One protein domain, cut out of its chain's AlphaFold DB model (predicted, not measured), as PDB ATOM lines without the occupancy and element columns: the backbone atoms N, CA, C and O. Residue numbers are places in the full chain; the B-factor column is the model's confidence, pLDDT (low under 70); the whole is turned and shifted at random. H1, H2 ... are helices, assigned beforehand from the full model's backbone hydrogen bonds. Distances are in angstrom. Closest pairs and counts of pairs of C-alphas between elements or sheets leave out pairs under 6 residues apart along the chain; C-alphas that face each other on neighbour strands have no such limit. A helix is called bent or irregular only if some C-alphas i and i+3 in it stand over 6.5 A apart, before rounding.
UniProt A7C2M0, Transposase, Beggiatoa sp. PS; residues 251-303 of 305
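Overview. This is residues 251 to 303 of the 305 residues of the protein "Transposase" of Beggiatoa sp. PS (UniProt A7C2M0). The longest helix, H3, kinked in its later part, makes one side of a small, loosely formed bundle of three helices whose centres make a triangle. H2 and H3 form a hairpin and meet near their shared link, where residues 276 to 279 of H2 touch H3; the short H1 packs on H2 and forms a second hairpin with it, and the chain makes three passes, H1, H2 and H3, with each helix running opposite to the one before. The printed part has 53 residues with three named helices, in the order H1, H2, H3, and no named strand; the class is all helix. The whole is compact, with a radius of gyration of the C-alphas of 10.9 A, and elongated in outline, spanning 31 by 18 by 15 A.

Arrangement. H3, residues 285 to 301, has a kink of 34 degrees near residue 295. It is irregular, with C-alphas 296 and 299 7.5 A apart, and its line is a rough one. H2, residues 265 to 279, touches H3 with residues 276 to 279 alone; the closest C-alphas are those of Leu 279 and Lys 287, 5.7 A apart. The two form a helical hairpin, running opposite ways at a shallow tilt of 25 degrees. H1, residues 251 to 258, touches H2, with the C-alphas of Thr 257 and Arg 268 closest at 4.9 A. H1 and H2 also form a helical hairpin, running opposite ways at a shallow tilt of 28 degrees. H1 and H3 are close but not clearly touching: their closest C-alphas, those of Leu 258 and Leu 301, are 7.4 A apart. These two run the same way at a shallow tilt of 12 degrees. In H2 every backbone O i to N i+4 pair is within hydrogen-bond range; in H3 it is 11 of 13 pairs and in H1 2 of 4, with 4 of 5 O i to N i+3 pairs of H1 within range.

Along the chain. H3 measures 23.2 A from C-alpha 285 at (57.596, 13.714, 17.712) to C-alpha 301 at (34.832, 13.009, 13.447). H2 measures 21.1 A from C-alpha 265 to C-alpha 279, the latter at (51.037, 5.899, 16.901). H1 measures 11.3 A and begins with C-alpha 251 at (48.495, 11.178, 7.050).

Size, cuts and confidence. The two C-alphas farthest apart are those of Gln 261 and Asp 283, at 32.2 A. The printed part runs from residue 251 to residue 303 and has no cut. The link from H2 to H3, five residues, is tight; the link from H1 to H2, six residues, is short. The mean pLDDT of the printed part is 93.3, and no printed residue is under 70.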
ATOM      1  N   ILE A 251      49.612  10.222   7.127       97.56
ATOM      2  CA  ILE A 251      48.495  11.178   7.050       97.56
ATOM      3  C   ILE A 251      47.431  10.679   6.063       97.56
ATOM      4  O   ILE A 251      46.243  10.702   6.390       97.56
ATOM      5  N   GLU A 252      47.828  10.194   4.885       97.06
ATOM      6  CA  GLU A 252      46.917   9.613   3.895       97.06
ATOM      7  C   GLU A 252      46.170   8.393   4.442       97.06
ATOM      8  O   GLU A 252      44.960   8.258   4.239       97.06
ATOM      9  N   GLU A 253      46.866   7.506   5.156       97.12
ATOM     10  CA  GLU A 253      46.256   6.341   5.799       97.12
ATOM     11  C   GLU A 253      45.170   6.758   6.800       97.12
ATOM     12  O   GLU A 253      44.057   6.220   6.782       97.12
ATOM     13  N   ILE A 254      45.456   7.764   7.634       97.06
ATOM     14  CA  ILE A 254      44.490   8.325   8.586       97.06
ATOM     15  C   ILE A 254      43.322   8.971   7.836       97.06
ATOM     16  O   ILE A 254      42.161   8.713   8.171       97.06
ATOM     17  N   PHE A 255      43.597   9.768   6.803       95.69
ATOM     18  CA  PHE A 255      42.580  10.468   6.021       95.69
ATOM     19  C   PHE A 255      41.594   9.503   5.353       95.69
ATOM     20  O   PHE A 255      40.381   9.703   5.456       95.69
ATOM     21  N   LYS A 256      42.084   8.387   4.796       95.44
ATOM     22  CA  LYS A 256      41.250   7.318   4.217       95.44
ATOM     23  C   LYS A 256      40.220   6.771   5.206       95.44
ATOM     24  O   LYS A 256      39.164   6.292   4.801       95.44
ATOM     25  N   THR A 257      40.450   6.849   6.520       96.00
ATOM     26  CA  THR A 257      39.441   6.429   7.512       96.00
ATOM     27  C   THR A 257      38.249   7.390   7.609       96.00
ATOM     28  O   THR A 257      37.151   6.986   7.997       96.00
ATOM     29  N   LEU A 258      38.404   8.653   7.215       92.25
ATOM     30  CA  LEU A 258      37.343   9.664   7.286       92.25
ATOM     31  C   LEU A 258      36.402   9.625   6.080       92.25
ATOM     32  O   LEU A 258      35.263  10.092   6.165       92.25
ATOM     33  N   GLU A 259      36.872   9.033   4.989       90.19
ATOM     34  CA  GLU A 259      36.204   8.934   3.700       90.19
ATOM     35  C   GLU A 259      35.041   7.926   3.721       90.19
ATOM     36  O   GLU A 259      35.268   6.740   3.958       90.19
ATOM     37  N   PRO A 260      33.782   8.341   3.482       88.00
ATOM     38  CA  PRO A 260      32.634   7.429   3.505       88.00
ATOM     39  C   PRO A 260      32.752   6.245   2.534       88.00
ATOM     40  O   PRO A 260      32.282   5.153   2.849       88.00
ATOM     41  N   GLN A 261      33.410   6.442   1.391       89.75
ATOM     42  CA  GLN A 261      33.625   5.427   0.361       89.75
ATOM     43  C   GLN A 261      34.597   4.317   0.780       89.75
ATOM     44  O   GLN A 261      34.619   3.256   0.165       89.75
ATOM     45  N   SER A 262      35.387   4.518   1.840       87.25
ATOM     46  CA  SER A 262      36.389   3.539   2.272       87.25
ATOM     47  C   SER A 262      35.824   2.425   3.162       87.25
ATOM     48  O   SER A 262      36.584   1.564   3.615       87.25
ATOM     49  N   GLY A 263      34.519   2.441   3.457       91.31
ATOM     50  CA  GLY A 263      33.814   1.387   4.183       91.31
ATOM     51  C   GLY A 263      32.763   1.901   5.169       91.31
ATOM     52  O   GLY A 263      32.541   3.102   5.342       91.31
ATOM     53  N   THR A 264      32.125   0.967   5.879       93.00
ATOM     54  CA  THR A 264      31.121   1.308   6.899       93.00
ATOM     55  C   THR A 264      31.726   2.172   8.003       93.00
ATOM     56  O   THR A 264      32.912   2.075   8.323       93.00
ATOM     57  N   LYS A 265      30.899   3.007   8.637       90.94
ATOM     58  CA  LYS A 265      31.325   3.866   9.751       90.94
ATOM     59  C   LYS A 265      32.045   3.080  10.855       90.94
ATOM     60  O   LYS A 265      33.099   3.511  11.310       90.94
ATOM     61  N   SER A 266      31.511   1.924  11.250       92.88
ATOM     62  CA  SER A 266      32.103   1.079  12.293       92.88
ATOM     63  C   SER A 266      33.471   0.525  11.882       92.88
ATOM     64  O   SER A 266      34.407   0.556  12.678       92.88
ATOM     65  N   SER A 267      33.615   0.084  10.626       94.69
ATOM     66  CA  SER A 267      34.904  -0.354  10.067       94.69
ATOM     67  C   SER A 267      35.925   0.788  10.054       94.69
ATOM     68  O   SER A 267      37.054   0.641  10.527       94.69
ATOM     69  N   ARG A 268      35.506   1.965   9.583       95.56
ATOM     70  CA  ARG A 268      36.328   3.175   9.532       95.56
ATOM     71  C   ARG A 268      36.801   3.628  10.913       95.56
ATOM     72  O   ARG A 268      38.000   3.816  11.093       95.56
ATOM     73  N   LEU A 269      35.903   3.692  11.896       95.19
ATOM     74  CA  LEU A 269      36.245   4.021  13.282       95.19
ATOM     75  C   LEU A 269      37.195   2.986  13.902       95.19
ATOM     76  O   LEU A 269      38.129   3.351  14.613       95.19
ATOM     77  N   ARG A 270      37.001   1.692  13.613       95.94
ATOM     78  CA  ARG A 270      37.908   0.631  14.077       95.94
ATOM     79  C   ARG A 270      39.318   0.814  13.514       95.94
ATOM     80  O   ARG A 270      40.276   0.705  14.274       95.94
ATOM     81  N   ARG A 271      39.448   1.122  12.217       97.06
ATOM     82  CA  ARG A 271      40.745   1.428  11.588       97.06
ATOM     83  C   ARG A 271      41.382   2.684  12.180       97.06
ATOM     84  O   ARG A 271      42.539   2.622  12.572       97.06
ATOM     85  N   PHE A 272      40.619   3.764  12.349       97.12
ATOM     86  CA  PHE A 272      41.103   4.995  12.986       97.12
ATOM     87  C   PHE A 272      41.663   4.728  14.392       97.12
ATOM     88  O   PHE A 272      42.788   5.111  14.703       97.12
ATOM     89  N   LYS A 273      40.920   3.984  15.224       96.38
ATOM     90  CA  LYS A 273      41.368   3.583  16.568       96.38
ATOM     91  C   LYS A 273      42.596   2.676  16.543       96.38
ATOM     92  O   LYS A 273      43.415   2.765  17.455       96.38
ATOM     93  N   LYS A 274      42.723   1.802  15.539       96.94
ATOM     94  CA  LYS A 274      43.901   0.944  15.356       96.94
ATOM     95  C   LYS A 274      45.147   1.792  15.081       96.94
ATOM     96  O   LYS A 274      46.092   1.697  15.852       96.94
ATOM     97  N   ILE A 275      45.090   2.680  14.087       96.94
ATOM     98  CA  ILE A 275      46.199   3.590  13.750       96.94
ATOM     99  C   ILE A 275      46.570   4.451  14.962       96.94
ATOM    100  O   ILE A 275      47.739   4.583  15.304       96.94
ATOM    101  N   LYS A 276      45.570   4.973  15.684       95.75
ATOM    102  CA  LYS A 276      45.801   5.747  16.909       95.75
ATOM    103  C   LYS A 276      46.615   4.959  17.943       95.75
ATOM    104  O   LYS A 276      47.541   5.504  18.527       95.75
ATOM    105  N   LYS A 277      46.294   3.681  18.168       94.12
ATOM    106  CA  LYS A 277      47.054   2.825  19.095       94.12
ATOM    107  C   LYS A 277      48.481   2.573  18.617       94.12
ATOM    108  O   LYS A 277      49.382   2.591  19.441       94.12
ATOM    109  N   GLU A 278      48.683   2.368  17.318       94.06
ATOM    110  CA  GLU A 278      50.022   2.188  16.740       94.06
ATOM    111  C   GLU A 278      50.887   3.435  16.948       94.06
ATOM    112  O   GLU A 278      52.018   3.325  17.409       94.06
ATOM    113  N   LEU A 279      50.332   4.628  16.705       93.69
ATOM    114  CA  LEU A 279      51.037   5.899  16.901       93.69
ATOM    115  C   LEU A 279      51.442   6.164  18.357       93.69
ATOM    116  O   LEU A 279      52.392   6.901  18.586       93.69
ATOM    117  N   ALA A 280      50.754   5.567  19.334       87.44
ATOM    118  CA  ALA A 280      51.061   5.753  20.753       87.44
ATOM    119  C   ALA A 280      52.351   5.043  21.209       87.44
ATOM    120  O   ALA A 280      52.804   5.280  22.323       87.44
ATOM    121  N   VAL A 281      52.910   4.153  20.381       88.56
ATOM    122  CA  VAL A 281      54.117   3.372  20.701       88.56
ATOM    123  C   VAL A 281      55.386   4.023  20.135       88.56
ATOM    124  O   VAL A 281      56.490   3.681  20.546       88.56
ATOM    125  N   PHE A 282      55.251   4.957  19.192       84.31
ATOM    126  CA  PHE A 282      56.396   5.629  18.581       84.31
ATOM    127  C   PHE A 282      56.906   6.779  19.455       84.31
ATOM    128  O   PHE A 282      56.116   7.527  20.020       84.31
ATOM    129  N   ASP A 283      58.229   6.957  19.473       85.12
ATOM    130  CA  ASP A 283      58.916   8.102  20.098       85.12
ATOM    131  C   ASP A 283      59.154   9.262  19.106       85.12
ATOM    132  O   ASP A 283      59.762  10.284  19.408       85.12
ATOM    133  N   ASP A 284      58.667   9.111  17.874       92.31
ATOM    134  CA  ASP A 284      58.757  10.149  16.858       92.31
ATOM    135  C   ASP A 284      57.799  11.312  17.176       92.31
ATOM    136  O   ASP A 284      56.582  11.132  17.292       92.31
ATOM    137  N   SER A 285      58.350  12.524  17.292       93.44
ATOM    138  CA  SER A 285      57.596  13.714  17.712       93.44
ATOM    139  C   SER A 285      56.413  14.049  16.793       93.44
ATOM    140  O   SER A 285      55.368  14.499  17.271       93.44
ATOM    141  N   VAL A 286      56.541  13.775  15.492       94.56
ATOM    142  CA  VAL A 286      55.490  14.010  14.500       94.56
ATOM    143  C   VAL A 286      54.346  13.013  14.701       94.56
ATOM    144  O   VAL A 286      53.180  13.412  14.745       94.56
ATOM    145  N   LYS A 287      54.649  11.728  14.903       94.81
ATOM    146  CA  LYS A 287      53.663  10.671  15.197       94.81
ATOM    147  C   LYS A 287      52.976  10.880  16.550       94.81
ATOM    148  O   LYS A 287      51.763  10.672  16.654       94.81
ATOM    149  N   VAL A 288      53.701  11.363  17.561       95.19
ATOM    150  CA  VAL A 288      53.131  11.765  18.861       95.19
ATOM    151  C   VAL A 288      52.145  12.925  18.688       95.19
ATOM    152  O   VAL A 288      51.029  12.878  19.216       95.19
ATOM    153  N   HIS A 289      52.502  13.942  17.897       96.50
ATOM    154  CA  HIS A 289      51.588  15.035  17.553       96.50
ATOM    155  C   HIS A 289      50.346  14.530  16.816       96.50
ATOM    156  O   HIS A 289      49.224  14.850  17.216       96.50
ATOM    157  N   MET A 290      50.515  13.665  15.811       97.31
ATOM    158  CA  MET A 290      49.390  13.051  15.100       97.31
ATOM    159  C   MET A 290      48.434  12.339  16.064       97.31
ATOM    160  O   MET A 290      47.222  12.558  16.012       97.31
ATOM    161  N   ASN A 291      48.970  11.541  16.992       96.62
ATOM    162  CA  ASN A 291      48.182  10.858  18.015       96.62
ATOM    163  C   ASN A 291      47.390  11.844  18.890       96.62
ATOM    164  O   ASN A 291      46.190  11.651  19.115       96.62
ATOM    165  N   LYS A 292      48.029  12.929  19.343       96.31
ATOM    166  CA  LYS A 292      47.385  13.988  20.134       96.31
ATOM    167  C   LYS A 292      46.214  14.623  19.381       96.31
ATOM    168  O   LYS A 292      45.123  14.743  19.944       96.31
ATOM    169  N   ILE A 293      46.406  14.983  18.111       96.88
ATOM    170  CA  ILE A 293      45.342  15.560  17.275       96.88
ATOM    171  C   ILE A 293      44.219  14.543  17.039       96.88
ATOM    172  O   ILE A 293      43.045  14.880  17.196       96.88
ATOM    173  N   MET A 294      44.548  13.279  16.761       96.81
ATOM    174  CA  MET A 294      43.555  12.207  16.624       96.81
ATOM    175  C   MET A 294      42.696  12.037  17.882       96.81
ATOM    176  O   MET A 294      41.478  11.938  17.762       96.81
ATOM    177  N   ASN A 295      43.295  12.043  19.078       95.12
ATOM    178  CA  ASN A 295      42.551  11.984  20.343       95.12
ATOM    179  C   ASN A 295      41.623  13.188  20.521       95.12
ATOM    180  O   ASN A 295      40.469  13.029  20.909       95.12
ATOM    181  N   SER A 296      42.128  14.383  20.210       93.62
ATOM    182  CA  SER A 296      41.388  15.639  20.323       93.62
ATOM    183  C   SER A 296      40.140  15.642  19.431       93.62
ATOM    184  O   SER A 296      39.066  16.029  19.881       93.62
ATOM    185  N   PHE A 297      40.252  15.176  18.184       93.44
ATOM    186  CA  PHE A 297      39.165  15.244  17.203       93.44
ATOM    187  C   PHE A 297      38.237  14.018  17.174       93.44
ATOM    188  O   PHE A 297      37.128  14.116  16.645       93.44
ATOM    189  N   GLU A 298      38.637  12.872  17.736       92.31
ATOM    190  CA  GLU A 298      37.842  11.634  17.701       92.31
ATOM    191  C   GLU A 298      36.351  11.815  18.065       92.31
ATOM    192  O   GLU A 298      35.522  11.285  17.315       92.31
ATOM    193  N   PRO A 299      35.974  12.575  19.121       90.19
ATOM    194  CA  PRO A 299      34.572  12.714  19.522       90.19
ATOM    195  C   PRO A 299      33.660  13.284  18.429       90.19
ATOM    196  O   PRO A 299      32.492  12.912  18.359       90.19
ATOM    197  N   GLY A 300      34.185  14.153  17.558       88.31
ATOM    198  CA  GLY A 300      33.401  14.855  16.538       88.31
ATOM    199  C   GLY A 300      33.602  14.359  15.103       88.31
ATOM    200  O   GLY A 300      32.856  14.768  14.216       88.31
ATOM    201  N   LEU A 301      34.565  13.474  14.822       89.94
ATOM    202  CA  LEU A 301      34.832  13.009  13.447       89.94
ATOM    203  C   LEU A 301      33.831  11.954  12.951       89.94
ATOM    204  O   LEU A 301      33.497  11.910  11.762       89.94
ATOM    205  N   PHE A 302      33.332  11.113  13.858       88.31
ATOM    206  CA  PHE A 302      32.479   9.964  13.544       88.31
ATOM    207  C   PHE A 302      31.088  10.077  14.184       88.31
ATOM    208  O   PHE A 302      30.552   9.084  14.670       88.31
ATOM    209  N   VAL A 303      30.462  11.255  14.192       81.44
ATOM    210  CA  VAL A 303      29.124  11.453  14.795       81.44
ATOM    211  C   VAL A 303      28.011  10.835  13.927       81.44
ATOM    212  O   VAL A 303      28.186  10.626  12.724       81.44
TER     213      VAL A 303